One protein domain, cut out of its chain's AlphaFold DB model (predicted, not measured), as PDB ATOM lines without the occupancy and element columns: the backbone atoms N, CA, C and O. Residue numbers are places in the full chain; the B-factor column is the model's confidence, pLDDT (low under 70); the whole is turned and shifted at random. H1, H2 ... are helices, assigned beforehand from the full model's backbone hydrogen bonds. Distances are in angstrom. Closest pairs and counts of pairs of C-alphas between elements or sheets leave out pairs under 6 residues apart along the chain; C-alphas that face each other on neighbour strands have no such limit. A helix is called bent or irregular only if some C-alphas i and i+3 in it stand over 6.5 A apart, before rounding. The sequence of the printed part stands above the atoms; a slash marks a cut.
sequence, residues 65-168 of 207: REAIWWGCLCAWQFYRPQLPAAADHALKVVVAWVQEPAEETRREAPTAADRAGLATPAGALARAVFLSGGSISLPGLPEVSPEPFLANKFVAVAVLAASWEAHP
ATOM      1  N   ARG A  65      44.979  -5.091 -42.073       97.06
ATOM      2  CA  ARG A  65      45.278  -4.495 -40.760       97.06
ATOM      3  C   ARG A  65      46.667  -4.888 -40.243       97.06
ATOM      4  O   ARG A  65      47.396  -4.033 -39.752       97.06
ATOM      5  N   GLU A  66      47.040  -6.155 -40.395       97.81
ATOM      6  CA  GLU A  66      48.371  -6.664 -40.047       97.81
ATOM      7  C   GLU A  66      49.450  -6.104 -40.979       97.81
ATOM      8  O   GLU A  66      50.529  -5.756 -40.514       97.81
ATOM      9  N   ALA A  67      49.152  -5.946 -42.272       98.50
ATOM     10  CA  ALA A  67      50.061  -5.339 -43.240       98.50
ATOM     11  C   ALA A  67      50.378  -3.876 -42.876       98.50
ATOM     12  O   ALA A  67      51.540  -3.471 -42.877       98.50
ATOM     13  N   ILE A  68      49.357  -3.094 -42.510       98.56
ATOM     14  CA  ILE A  68      49.519  -1.704 -42.061       98.56
ATOM     15  C   ILE A  68      50.305  -1.652 -40.746       98.56
ATOM     16  O   ILE A  68      51.231  -0.852 -40.622       98.56
ATOM     17  N   TRP A  69      49.999  -2.535 -39.790       98.44
ATOM     18  CA  TRP A  69      50.747  -2.630 -38.534       98.44
ATOM     19  C   TRP A  69      52.223  -2.977 -38.748       98.44
ATOM     20  O   TRP A  69      53.107  -2.316 -38.204       98.44
ATOM     21  N   TRP A  70      52.503  -3.975 -39.584       98.50
ATOM     22  CA  TRP A  70      53.856  -4.328 -39.997       98.50
ATOM     23  C   TRP A  70      54.586  -3.123 -40.603       98.50
ATOM     24  O   TRP A  70      55.710  -2.815 -40.200       98.50
ATOM     25  N   GLY A  71      53.913  -2.381 -41.486       98.31
ATOM     26  CA  GLY A  71      54.417  -1.130 -42.037       98.31
ATOM     27  C   GLY A  71      54.774  -0.092 -40.966       98.31
ATOM     28  O   GLY A  71      55.848   0.505 -41.046       98.31
ATOM     29  N   CYS A  72      53.948   0.087 -39.925       97.62
ATOM     30  CA  CYS A  72      54.265   0.969 -38.792       97.62
ATOM     31  C   CYS A  72      55.551   0.552 -38.078       97.62
ATOM     32  O   CYS A  72      56.388   1.402 -37.771       97.62
ATOM     33  N   LEU A  73      55.731  -0.748 -37.833       96.94
ATOM     34  CA  LEU A  73      56.931  -1.258 -37.176       96.94
ATOM     35  C   LEU A  73      58.186  -1.008 -38.030       96.94
ATOM     36  O   LEU A  73      59.212  -0.583 -37.493       96.94
ATOM     37  N   CYS A  74      58.101  -1.201 -39.351       96.94
ATOM     38  CA  CYS A  74      59.167  -0.853 -40.296       96.94
ATOM     39  C   CYS A  74      59.473   0.651 -40.281       96.94
ATOM     40  O   CYS A  74      60.634   1.039 -40.143       96.94
ATOM     41  N   ALA A  75      58.442   1.499 -40.346       96.00
ATOM     42  CA  ALA A  75      58.586   2.952 -40.303       96.00
ATOM     43  C   ALA A  75      59.246   3.422 -38.995       96.00
ATOM     44  O   ALA A  75      60.151   4.249 -39.023       96.00
ATOM     45  N   TRP A  76      58.874   2.857 -37.844       94.00
ATOM     46  CA  TRP A  76      59.525   3.171 -36.570       94.00
ATOM     47  C   TRP A  76      60.980   2.718 -36.485       94.00
ATOM     48  O   TRP A  76      61.750   3.313 -35.734       94.00
ATOM     49  N   GLN A  77      61.373   1.643 -37.169       92.75
ATOM     50  CA  GLN A  77      62.791   1.288 -37.266       92.75
ATOM     51  C   GLN A  77      63.539   2.294 -38.140       92.75
ATOM     52  O   GLN A  77      64.635   2.700 -37.775       92.75
ATOM     53  N   PHE A  78      62.922   2.724 -39.241       92.75
ATOM     54  CA  PHE A  78      63.481   3.705 -40.165       92.75
ATOM     55  C   PHE A  78      63.682   5.091 -39.525       92.75
ATOM     56  O   PHE A  78      64.770   5.647 -39.604       92.75
ATOM     57  N   TYR A  79      62.677   5.626 -38.827       92.56
ATOM     58  CA  TYR A  79      62.759   6.955 -38.208       92.56
ATOM     59  C   TYR A  79      63.587   6.998 -36.916       92.56
ATOM     60  O   TYR A  79      63.675   8.044 -36.287       92.56
ATOM     61  N   ARG A  80      64.171   5.900 -36.425       89.75
ATOM     62  CA  ARG A  80      64.974   5.985 -35.194       89.75
ATOM     63  C   ARG A  80      66.388   6.498 -35.487       89.75
ATOM     64  O   ARG A  80      67.006   6.042 -36.441       89.75
ATOM     65  N   PRO A  81      66.941   7.383 -34.632       89.00
ATOM     66  CA  PRO A  81      66.364   7.900 -33.381       89.00
ATOM     67  C   PRO A  81      65.492   9.162 -33.540       89.00
ATOM     68  O   PRO A  81      64.924   9.615 -32.549       89.00
ATOM     69  N   GLN A  82      65.390   9.746 -34.737       90.75
ATOM     70  CA  GLN A  82      64.716  11.026 -34.975       90.75
ATOM     71  C   GLN A  82      63.430  10.872 -35.789       90.75
ATOM     72  O   GLN A  82      63.465  10.662 -36.999       90.75
ATOM     73  N   LEU A  83      62.292  11.068 -35.127       93.50
ATOM     74  CA  LEU A  83      60.978  11.030 -35.757       93.50
ATOM     75  C   LEU A  83      60.469  12.461 -36.009       93.50
ATOM     76  O   LEU A  83      60.134  13.155 -35.046       93.50
ATOM     77  N   PRO A  84      60.391  12.924 -37.272       96.12
ATOM     78  CA  PRO A  84      59.853  14.243 -37.588       96.12
ATOM     79  C   PRO A  84      58.393  14.379 -37.151       96.12
ATOM     80  O   PRO A  84      57.619  13.431 -37.274       96.12
ATOM     81  N   ALA A  85      57.980  15.576 -36.725       97.81
ATOM     82  CA  ALA A  85      56.635  15.816 -36.191       97.81
ATOM     83  C   ALA A  85      55.502  15.414 -37.156       97.81
ATOM     84  O   ALA A  85      54.490  14.857 -36.733       97.81
ATOM     85  N   ALA A  86      55.679  15.648 -38.461       97.62
ATOM     86  CA  ALA A  86      54.698  15.246 -39.469       97.62
ATOM     87  C   ALA A  86      54.572  13.714 -39.580       97.62
ATOM     88  O   ALA A  86      53.461  13.188 -39.653       97.62
ATOM     89  N   ALA A  87      55.699  12.998 -39.524       97.62
ATOM     90  CA  ALA A  87      55.722  11.539 -39.523       97.62
ATOM     91  C   ALA A  87      55.153  10.959 -38.217       97.62
ATOM     92  O   ALA A  87      54.386  10.000 -38.267       97.62
ATOM     93  N   ASP A  88      55.465  11.560 -37.063       98.00
ATOM     94  CA  ASP A  88      54.894  11.185 -35.762       98.00
ATOM     95  C   ASP A  88      53.366  11.288 -35.766       98.00
ATOM     96  O   ASP A  88      52.670  10.341 -35.402       98.00
ATOM     97  N   HIS A  89      52.831  12.413 -36.245       97.88
ATOM     98  CA  HIS A  89      51.389  12.614 -36.342       97.88
ATOM     99  C   HIS A  89      50.722  11.574 -37.253       97.88
ATOM    100  O   HIS A  89      49.741  10.951 -36.850       97.88
ATOM    101  N   ALA A  90      51.278  11.332 -38.444       98.44
ATOM    102  CA  ALA A  90      50.757  10.320 -39.361       98.44
ATOM    103  C   ALA A  90      50.791   8.911 -38.754       98.44
ATOM    104  O   ALA A  90      49.784   8.206 -38.794       98.44
ATOM    105  N   LEU A  91      51.898   8.509 -38.119       98.12
ATOM    106  CA  LEU A  91      51.988   7.199 -37.471       98.12
ATOM    107  C   LEU A  91      51.022   7.066 -36.288       98.12
ATOM    108  O   LEU A  91      50.467   5.989 -36.103       98.12
ATOM    109  N   LYS A  92      50.753   8.132 -35.524       97.44
ATOM    110  CA  LYS A  92      49.734   8.114 -34.458       97.44
ATOM    111  C   LYS A  92      48.330   7.854 -35.000       97.44
ATOM    112  O   LYS A  92      47.630   7.018 -34.436       97.44
ATOM    113  N   VAL A  93      47.943   8.502 -36.102       97.94
ATOM    114  CA  VAL A  93      46.650   8.250 -36.767       97.94
ATOM    115  C   VAL A  93      46.569   6.803 -37.256       97.94
ATOM    116  O   VAL A  93      45.578   6.116 -37.009       97.94
ATOM    117  N   VAL A  94      47.636   6.304 -37.886       98.31
ATOM    118  CA  VAL A  94      47.683   4.920 -38.373       98.31
ATOM    119  C   VAL A  94      47.578   3.922 -37.222       98.31
ATOM    120  O   VAL A  94      46.806   2.972 -37.314       98.31
ATOM    121  N   VAL A  95      48.308   4.131 -36.126       97.50
ATOM    122  CA  VAL A  95      48.254   3.249 -34.953       97.50
ATOM    123  C   VAL A  95      46.883   3.291 -34.291       97.50
ATOM    124  O   VAL A  95      46.371   2.231 -33.949       97.50
ATOM    125  N   ALA A  96      46.261   4.466 -34.163       96.31
ATOM    126  CA  ALA A  96      44.901   4.579 -33.641       96.31
ATOM    127  C   ALA A  96      43.916   3.745 -34.478       96.31
ATOM    128  O   ALA A  96      43.160   2.953 -33.919       96.31
ATOM    129  N   TRP A  97      44.002   3.827 -35.810       97.44
ATOM    130  CA  TRP A  97      43.198   2.995 -36.708       97.44
ATOM    131  C   TRP A  97      43.542   1.501 -36.600       97.44
ATOM    132  O   TRP A  97      42.652   0.657 -36.562       97.44
ATOM    133  N   VAL A  98      44.823   1.133 -36.497       97.31
ATOM    134  CA  VAL A  98      45.232  -0.269 -36.291       97.31
ATOM    135  C   VAL A  98      44.691  -0.799 -34.970       97.31
ATOM    136  O   VAL A  98      44.359  -1.977 -34.893       97.31
ATOM    137  N   GLN A  99      44.590   0.016 -33.928       95.12
ATOM    138  CA  GLN A  99      44.070  -0.390 -32.628       95.12
ATOM    139  C   GLN A  99      42.551  -0.560 -32.636       95.12
ATOM    140  O   GLN A  99      42.063  -1.606 -32.200       95.12
ATOM    141  N   GLU A 100      41.843   0.414 -33.195       94.31
ATOM    142  CA  GLU A 100      40.388   0.451 -33.316       94.31
ATOM    143  C   GLU A 100      40.021   1.029 -34.698       94.31
ATOM    144  O   GLU A 100      39.983   2.252 -34.867       94.31
ATOM    145  N   PRO A 101      39.812   0.173 -35.720       94.00
ATOM    146  CA  PRO A 101      39.462   0.637 -37.058       94.00
ATOM    147  C   PRO A 101      38.108   1.351 -37.043       94.00
ATOM    148  O   PRO A 101      37.069   0.712 -36.894       94.00
ATOM    149  N   ALA A 102      38.130   2.671 -37.217       92.75
ATOM    150  CA  ALA A 102      36.951   3.530 -37.199       92.75
ATOM    151  C   ALA A 102      36.934   4.446 -38.432       92.75
ATOM    152  O   ALA A 102      37.981   4.748 -39.013       92.75
ATOM    153  N   GLU A 103      35.745   4.882 -38.851       93.62
ATOM    154  CA  GLU A 103      35.590   5.765 -40.016       93.62
ATOM    155  C   GLU A 103      36.211   7.139 -39.742       93.62
ATOM    156  O   GLU A 103      36.845   7.719 -40.619       93.62
ATOM    157  N   GLU A 104      36.108   7.631 -38.511       93.00
ATOM    158  CA  GLU A 104      36.654   8.913 -38.070       93.00
ATOM    159  C   GLU A 104      38.179   8.942 -38.238       93.00
ATOM    160  O   GLU A 104      38.711   9.788 -38.959       93.00
ATOM    161  N   THR A 105      38.885   7.952 -37.677       92.88
ATOM    162  CA  THR A 105      40.349   7.843 -37.808       92.88
ATOM    163  C   THR A 105      40.771   7.603 -39.259       92.88
ATOM    164  O   THR A 105      41.791   8.130 -39.710       92.88
ATOM    165  N   ARG A 106      39.959   6.876 -40.041       96.75
ATOM    166  CA  ARG A 106      40.179   6.688 -41.482       96.75
ATOM    167  C   ARG A 106      40.078   8.002 -42.262       96.75
ATOM    168  O   ARG A 106      40.880   8.236 -43.166       96.75
ATOM    169  N   ARG A 107      39.106   8.857 -41.933       95.88
ATOM    170  CA  ARG A 107      38.854  10.152 -42.592       95.88
ATOM    171  C   ARG A 107      39.842  11.246 -42.190       95.88
ATOM    172  O   ARG A 107      40.036  12.178 -42.966       95.88
ATOM    173  N   GLU A 108      40.513  11.113 -41.050       95.94
ATOM    174  CA  GLU A 108      41.634  11.981 -40.653       95.94
ATOM    175  C   GLU A 108      42.937  11.656 -41.403       95.94
ATOM    176  O   GLU A 108      43.741  12.546 -41.704       95.94
ATOM    177  N   ALA A 109      43.131  10.382 -41.756       97.94
ATOM    178  CA  ALA A 109      44.353   9.866 -42.359       97.94
ATOM    179  C   ALA A 109      44.853  10.582 -43.637       97.94
ATOM    180  O   ALA A 109      46.067  10.784 -43.723       97.94
ATOM    181  N   PRO A 110      44.025  11.017 -44.616       97.19
ATOM    182  CA  PRO A 110      44.546  11.694 -45.808       97.19
ATOM    183  C   PRO A 110      45.229  13.031 -45.478       97.19
ATOM    184  O   PRO A 110      46.297  13.308 -46.013       97.19
ATOM    185  N   THR A 111      44.701  13.808 -44.527       97.94
ATOM    186  CA  THR A 111      45.335  15.063 -44.080       97.94
ATOM    187  C   THR A 111      46.697  14.798 -43.437       97.94
ATOM    188  O   THR A 111      47.662  15.527 -43.675       97.94
ATOM    189  N   ALA A 112      46.798  13.744 -42.623       98.12
ATOM    190  CA  ALA A 112      48.064  13.345 -42.020       98.12
ATOM    191  C   ALA A 112      49.059  12.825 -43.075       98.12
ATOM    192  O   ALA A 112      50.249  13.138 -43.003       98.12
ATOM    193  N   ALA A 113      48.568  12.096 -44.084       98.38
ATOM    194  CA  ALA A 113      49.360  11.618 -45.211       98.38
ATOM    195  C   ALA A 113      49.965  12.773 -46.019       98.38
ATOM    196  O   ALA A 113      51.159  12.753 -46.313       98.38
ATOM    197  N   ASP A 114      49.166  13.796 -46.325       98.06
ATOM    198  CA  ASP A 114      49.600  14.949 -47.115       98.06
ATOM    199  C   ASP A 114      50.644  15.786 -46.357       98.06
ATOM    200  O   ASP A 114      51.633  16.217 -46.946       98.06
ATOM    201  N   ARG A 115      50.493  15.937 -45.033       97.94
ATOM    202  CA  ARG A 115      51.483  16.615 -44.174       97.94
ATOM    203  C   ARG A 115      52.810  15.863 -44.076       97.94
ATOM    204  O   ARG A 115      53.859  16.499 -44.042       97.94
ATOM    205  N   ALA A 116      52.770  14.535 -43.977       97.62
ATOM    206  CA  ALA A 116      53.975  13.705 -43.921       97.62
ATOM    207  C   ALA A 116      54.636  13.530 -45.300       97.62
ATOM    208  O   ALA A 116      55.837  13.290 -45.375       97.62
ATOM    209  N   GLY A 117      53.865  13.663 -46.382       97.62
ATOM    210  CA  GLY A 117      54.296  13.449 -47.759       97.62
ATOM    211  C   GLY A 117      54.201  11.978 -48.171       97.62
ATOM    212  O   GLY A 117      54.729  11.092 -47.499       97.62
ATOM    213  N   LEU A 118      53.565  11.708 -49.316       95.69
ATOM    214  CA  LEU A 118      53.277  10.341 -49.784       95.69
ATOM    215  C   LEU A 118      54.519   9.511 -50.140       95.69
ATOM    216  O   LEU A 118      54.437   8.288 -50.168       95.69
ATOM    217  N   ALA A 119      55.656  10.159 -50.400       93.94
ATOM    218  CA  ALA A 119      56.928   9.479 -50.640       93.94
ATOM    219  C   ALA A 119      57.584   8.958 -49.346       93.94
ATOM    220  O   ALA A 119      58.543   8.192 -49.408       93.94
ATOM    221  N   THR A 120      57.087   9.368 -48.174       96.25
ATOM    222  CA  THR A 120      57.618   8.926 -46.880       96.25
ATOM    223  C   THR A 120      56.904   7.667 -46.382       96.25
ATOM    224  O   THR A 120      55.718   7.479 -46.678       96.25
ATOM    225  N   PRO A 121      57.561   6.826 -45.558       97.50
ATOM    226  CA  PRO A 121      56.909   5.662 -44.962       97.50
ATOM    227  C   PRO A 121      55.643   6.017 -44.174       97.50
ATOM    228  O   PRO A 121      54.616   5.358 -44.323       97.50
ATOM    229  N   ALA A 122      55.684   7.085 -43.370       98.12
ATOM    230  CA  ALA A 122      54.537   7.508 -42.571       98.12
ATOM    231  C   ALA A 122      53.369   8.009 -43.438       98.12
ATOM    232  O   ALA A 122      52.220   7.628 -43.203       98.12
ATOM    233  N   GLY A 123      53.652   8.824 -44.460       98.44
ATOM    234  CA  GLY A 123      52.620   9.352 -45.350       98.44
ATOM    235  C   GLY A 123      51.960   8.267 -46.199       98.44
ATOM    236  O   GLY A 123      50.734   8.232 -46.315       98.44
ATOM    237  N   ALA A 124      52.744   7.325 -46.726       98.62
ATOM    238  CA  ALA A 124      52.218   6.178 -47.460       98.62
ATOM    239  C   ALA A 124      51.315   5.288 -46.582       98.62
ATOM    240  O   ALA A 124      50.240   4.893 -47.028       98.62
ATOM    241  N   LEU A 125      51.674   5.032 -45.317       98.75
ATOM    242  CA  LEU A 125      50.819   4.263 -44.396       98.75
ATOM    243  C   LEU A 125      49.516   4.985 -44.055       98.75
ATOM    244  O   LEU A 125      48.457   4.359 -44.052       98.75
ATOM    245  N   ALA A 126      49.562   6.294 -43.811       98.69
ATOM    246  CA  ALA A 126      48.351   7.081 -43.586       98.69
ATOM    247  C   ALA A 126      47.434   7.058 -44.824       98.69
ATOM    248  O   ALA A 126      46.217   6.900 -44.709       98.69
ATOM    249  N   ARG A 127      48.009   7.089 -46.031       98.69
ATOM    250  CA  ARG A 127      47.243   6.897 -47.266       98.69
ATOM    251  C   ARG A 127      46.658   5.484 -47.380       98.69
ATOM    252  O   ARG A 127      45.508   5.355 -47.793       98.69
ATOM    253  N   ALA A 128      47.392   4.444 -46.980       98.69
ATOM    254  CA  ALA A 128      46.877   3.073 -46.935       98.69
ATOM    255  C   ALA A 128      45.670   2.941 -45.993       98.69
ATOM    256  O   ALA A 128      44.693   2.285 -46.349       98.69
ATOM    257  N   VAL A 129      45.701   3.606 -44.832       98.62
ATOM    258  CA  VAL A 129      44.566   3.653 -43.899       98.62
ATOM    259  C   VAL A 129      43.349   4.282 -44.558       98.62
ATOM    260  O   VAL A 129      42.292   3.656 -44.568       98.62
ATOM    261  N   PHE A 130      43.481   5.458 -45.177       98.50
ATOM    262  CA  PHE A 130      42.362   6.099 -45.876       98.50
ATOM    263  C   PHE A 130      41.711   5.172 -46.917       98.50
ATOM    264  O   PHE A 130      40.488   5.100 -47.015       98.50
ATOM    265  N   LEU A 131      42.534   4.421 -47.649       98.12
ATOM    266  CA  LEU A 131      42.123   3.525 -48.732       98.12
ATOM    267  C   LEU A 131      41.718   2.119 -48.260       98.12
ATOM    268  O   LEU A 131      41.471   1.247 -49.090       98.12
ATOM    269  N   SER A 132      41.669   1.873 -46.950       97.31
ATOM    270  CA  SER A 132      41.401   0.545 -46.382       97.31
ATOM    271  C   SER A 132      39.953   0.064 -46.535       97.31
ATOM    272  O   SER A 132      39.675  -1.114 -46.312       97.31
ATOM    273  N   GLY A 133      39.040   0.955 -46.924       94.38
ATOM    274  CA  GLY A 133      37.620   0.681 -47.121       94.38
ATOM    275  C   GLY A 133      36.796   1.967 -47.110       94.38
ATOM    276  O   GLY A 133      37.359   3.062 -47.156       94.38
ATOM    277  N   GLY A 134      35.471   1.827 -47.024       93.06
ATOM    278  CA  GLY A 134      34.524   2.947 -47.015       93.06
ATOM    279  C   GLY A 134      34.563   3.795 -48.292       93.06
ATOM    280  O   GLY A 134      35.267   3.479 -49.251       93.06
ATOM    281  N   SER A 135      33.811   4.898 -48.305       95.69
ATOM    282  CA  SER A 135      33.868   5.840 -49.426       95.69
ATOM    283  C   SER A 135      35.162   6.664 -49.395       95.69
ATOM    284  O   SER A 135      35.598   7.110 -48.327       95.69
ATOM    285  N   ILE A 136      35.757   6.923 -50.559       96.19
ATOM    286  CA  ILE A 136      36.886   7.850 -50.738       96.19
ATOM    287  C   ILE A 136      36.455   9.223 -51.275       96.19
ATOM    288  O   ILE A 136      37.274  10.138 -51.332       96.19
ATOM    289  N   SER A 137      35.180   9.397 -51.636       94.44
ATOM    290  CA  SER A 137      34.616  10.706 -51.983       94.44
ATOM    291  C   SER A 137      34.399  11.574 -50.737       94.44
ATOM    292  O   SER A 137      34.409  11.075 -49.604       94.44
ATOM    293  N   LEU A 138      34.225  12.885 -50.928       91.06
ATOM    294  CA  LEU A 138      33.924  13.805 -49.827       91.06
ATOM    295  C   LEU A 138      32.574  13.465 -49.167       91.06
ATOM    296  O   LEU A 138      31.680  12.946 -49.839       91.06
ATOM    297  N   PRO A 139      32.389  13.785 -47.871       88.25
ATOM    298  CA  PRO A 139      31.100  13.627 -47.207       88.25
ATOM    299  C   PRO A 139      29.968  14.315 -47.983       88.25
ATOM    300  O   PRO A 139      30.109  15.457 -48.413       88.25
ATOM    301  N   GLY A 140      28.849  13.612 -48.165       90.25
ATOM    302  CA  GLY A 140      27.682  14.111 -48.901       90.25
ATOM    303  C   GLY A 140      27.745  13.948 -50.424       90.25
ATOM    304  O   GLY A 140      26.747  14.215 -51.089       90.25
ATOM    305  N   LEU A 141      28.866  13.486 -50.987       94.62
ATOM    306  CA  LEU A 141      28.952  13.087 -52.396       94.62
ATOM    307  C   LEU A 141      28.581  11.606 -52.581       94.62
ATOM    308  O   LEU A 141      28.612  10.847 -51.608       94.62
ATOM    309  N   PRO A 142      28.262  11.169 -53.819       96.19
ATOM    310  CA  PRO A 142      28.050   9.757 -54.118       96.19
ATOM    311  C   PRO A 142      29.202   8.882 -53.624       96.19
ATOM    312  O   PRO A 142      30.369   9.286 -53.667       96.19
ATOM    313  N   GLU A 143      28.869   7.687 -53.147       95.44
ATOM    314  CA  GLU A 143      29.849   6.732 -52.647       95.44
ATOM    315  C   GLU A 143      30.791   6.268 -53.764       95.44
ATOM    316  O   GLU A 143      30.359   5.907 -54.859       95.44
ATOM    317  N   VAL A 144      32.091   6.280 -53.468       96.38
ATOM    318  CA  VAL A 144      33.136   5.754 -54.348       96.38
ATOM    319  C   VAL A 144      34.011   4.837 -53.511       96.38
ATOM    320  O   VAL A 144      34.668   5.304 -52.583       96.38
ATOM    321  N   SER A 145      34.023   3.542 -53.814       94.62
ATOM    322  CA  SER A 145      34.912   2.593 -53.141       94.62
ATOM    323  C   SER A 145      36.355   2.742 -53.644       94.62
ATOM    324  O   SER A 145      36.559   3.063 -54.819       94.62
ATOM    325  N   PRO A 146      37.374   2.503 -52.798       95.06
ATOM    326  CA  PRO A 146      38.754   2.444 -53.260       95.06
ATOM    327  C   PRO A 146      38.945   1.271 -54.227       95.06
ATOM    328  O   PRO A 146      38.288   0.234 -54.103       95.06
ATOM    329  N   GLU A 147      39.880   1.417 -55.167       95.00
ATOM    330  CA  GLU A 147      40.264   0.309 -56.041       95.00
ATOM    331  C   GLU A 147      40.767  -0.892 -55.219       95.00
ATOM    332  O   GLU A 147      41.478  -0.704 -54.217       95.00
ATOM    333  N   PRO A 148      40.445  -2.133 -55.633       92.50
ATOM    334  CA  PRO A 148      40.938  -3.330 -54.965       92.50
ATOM    335  C   PRO A 148      42.459  -3.303 -54.771       92.50
ATOM    336  O   PRO A 148      43.216  -2.984 -55.683       92.50
ATOM    337  N   PHE A 149      42.902  -3.666 -53.565       94.75
ATOM    338  CA  PHE A 149      44.311  -3.734 -53.152       94.75
ATOM    339  C   PHE A 149      45.107  -2.419 -53.169       94.75
ATOM    340  O   PHE A 149      46.310  -2.431 -52.886       94.75
ATOM    341  N   LEU A 150      44.477  -1.268 -53.418       96.69
ATOM    342  CA  LEU A 150      45.197   0.005 -53.446       96.69
ATOM    343  C   LEU A 150      45.837   0.338 -52.084       96.69
ATOM    344  O   LEU A 150      46.964   0.826 -52.032       96.69
ATOM    345  N   ALA A 151      45.180  -0.009 -50.973       98.19
ATOM    346  CA  ALA A 151      45.771   0.104 -49.639       98.19
ATOM    347  C   ALA A 151      47.029  -0.773 -49.476       98.19
ATOM    348  O   ALA A 151      48.050  -0.295 -48.982       98.19
ATOM    349  N   ASN A 152      47.001  -2.029 -49.946       98.38
ATOM    350  CA  ASN A 152      48.157  -2.934 -49.915       98.38
ATOM    351  C   ASN A 152      49.331  -2.377 -50.733       98.38
ATOM    352  O   ASN A 152      50.479  -2.451 -50.293       98.38
ATOM    353  N   LYS A 153      49.051  -1.750 -51.882       98.12
ATOM    354  CA  LYS A 153      50.067  -1.056 -52.685       98.12
ATOM    355  C   LYS A 153      50.757   0.052 -51.890       98.12
ATOM    356  O   LYS A 153      51.981   0.138 -51.917       98.12
ATOM    357  N   PHE A 154      50.006   0.860 -51.142       98.50
ATOM    358  CA  PHE A 154      50.588   1.903 -50.291       98.50
ATOM    359  C   PHE A 154      51.375   1.343 -49.097       98.50
ATOM    360  O   PHE A 154      52.401   1.917 -48.737       98.50
ATOM    361  N   VAL A 155      50.982   0.193 -48.536       98.75
ATOM    362  CA  VAL A 155      51.819  -0.525 -47.556       98.75
ATOM    363  C   VAL A 155      53.149  -0.946 -48.189       98.75
ATOM    364  O   VAL A 155      54.201  -0.692 -47.605       98.75
ATOM    365  N   ALA A 156      53.126  -1.522 -49.397       98.19
ATOM    366  CA  ALA A 156      54.339  -1.907 -50.123       98.19
ATOM    367  C   ALA A 156      55.252  -0.698 -50.408       98.19
ATOM    368  O   ALA A 156      56.462  -0.776 -50.197       98.19
ATOM    369  N   VAL A 157      54.679   0.438 -50.826       97.31
ATOM    370  CA  VAL A 157      55.419   1.700 -51.007       97.31
ATOM    371  C   VAL A 157      56.079   2.135 -49.700       97.31
ATOM    372  O   VAL A 157      57.269   2.445 -49.701       97.31
ATOM    373  N   ALA A 158      55.351   2.108 -48.581       97.94
ATOM    374  CA  ALA A 158      55.876   2.536 -47.289       97.94
ATOM    375  C   ALA A 158      57.096   1.719 -46.840       97.94
ATOM    376  O   ALA A 158      58.106   2.287 -46.423       97.94
ATOM    377  N   VAL A 159      57.022   0.386 -46.937       97.50
ATOM    378  CA  VAL A 159      58.115  -0.504 -46.504       97.50
ATOM    379  C   VAL A 159      59.312  -0.462 -47.453       97.50
ATOM    380  O   VAL A 159      60.452  -0.553 -46.997       97.50
ATOM    381  N   LEU A 160      59.082  -0.279 -48.758       95.88
ATOM    382  CA  LEU A 160      60.157  -0.092 -49.733       95.88
ATOM    383  C   LEU A 160      60.874   1.241 -49.501       95.88
ATOM    384  O   LEU A 160      62.101   1.238 -49.404       95.88
ATOM    385  N   ALA A 161      60.129   2.336 -49.307       94.06
ATOM    386  CA  ALA A 161      60.687   3.645 -48.971       94.06
ATOM    387  C   ALA A 161      61.529   3.587 -47.685       94.06
ATOM    388  O   ALA A 161      62.679   4.020 -47.681       94.06
ATOM    389  N   ALA A 162      61.015   2.935 -46.632       93.50
ATOM    390  CA  ALA A 162      61.743   2.727 -45.376       93.50
ATOM    391  C   ALA A 162      63.038   1.914 -45.562       93.50
ATOM    392  O   ALA A 162      63.976   2.026 -44.774       93.50
ATOM    393  N   SER A 163      63.108   1.083 -46.608       90.69
ATOM    394  CA  SER A 163      64.281   0.262 -46.894       90.69
ATOM    395  C   SER A 163      65.369   0.988 -47.691       90.69
ATOM    396  O   SER A 163      66.515   0.546 -47.642       90.69
ATOM    397  N   TRP A 164      65.066   2.075 -48.406       81.44
ATOM    398  CA  TRP A 164      65.980   2.666 -49.397       81.44
ATOM    399  C   TRP A 164      66.890   3.777 -48.874       81.44
ATOM    400  O   TRP A 164      67.995   3.919 -49.391       81.44
ATOM    401  N   GLU A 165      66.485   4.530 -47.855       69.62
ATOM    402  CA  GLU A 165      67.252   5.704 -47.423       69.62
ATOM    403  C   GLU A 165      68.624   5.355 -46.813       69.62
ATOM    404  O   GLU A 165      68.866   4.235 -46.343       69.62
ATOM    405  N   ALA A 166      69.533   6.335 -46.839       59.69
ATOM    406  CA  ALA A 166      70.891   6.235 -46.323       59.69
ATOM    407  C   ALA A 166      70.878   5.885 -44.827       59.69
ATOM    408  O   ALA A 166      70.632   6.715 -43.958       59.69
ATOM    409  N   HIS A 167      71.157   4.622 -44.537       64.81
ATOM    410  CA  HIS A 167      71.197   4.058 -43.198       64.81
ATOM    411  C   HIS A 167      72.537   3.324 -43.046       64.81
ATOM    412  O   HIS A 167      73.036   2.787 -44.036       64.81
ATOM    413  N   PRO A 168      73.117   3.212 -41.838       71.19
ATOM    414  CA  PRO A 168      74.402   2.530 -41.628       71.19
ATOM    415  C   PRO A 168      74.430   1.042 -42.014       71.19
ATOM    416  O   PRO A 168      75.503   0.462 -42.131       71.19
TER     417      PRO A 168
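AT A GLANCE: This is residues 65 to 168 of the 207 residues of an uncharacterized protein of Planctomycetaceae bacterium SCGC AG-212-D15 (UniProt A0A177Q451). H4 is the core of an up-and-down bundle, each helix running against the one before, with H1, H2, H3 and H5 packed round it. The loop of residues 131 to 149 lengthens one end. The printed part has 104 residues with five named helices, H1 to H5 in chain order, and no named strand: all helix, compact, radius of gyration of the C-alphas 13.1 A, spans 48 by 24 by 22 A.

IN THESE COORDINATES: H5, residues 150 to 164, 21.3 A, ends at C-alpha 164 (65.980, 2.666, -49.397). H2 is residues 85 to 99, 20.8 A; H3, 103 to 116, 20.4 A, only just irregular, C-alphas 107 and 110 being 6.7 A apart; H4, 121 to 130, 14.6 A. H1, 65 to 78, 20.0 A, begins at C-alpha 65 (45.278, -4.495, -40.760).

HOW THE PARTS SIT: The hub H4 touches H5 in a hairpin, a shallow tilt of 7 degrees, opposite ways, closest C-alphas Pro 121 and Ala 158, 4.0 A. H2 touches H4 at a steep tilt of 42 degrees, closest C-alphas Ala 87 and Ala 122, 5.2 A. H1 and H3 are apart. O i to N i+4 pairs are within hydrogen-bond range throughout H1, H2, H4 and H5, and in 8 of 10 in H3.

THE WHOLE: C-alphas Gly 140 and Pro 168 are farthest apart, 48.7 A. The printed part has no cut; the H4 to H5 link is long. Residues 165 to 167 have pLDDT under 70.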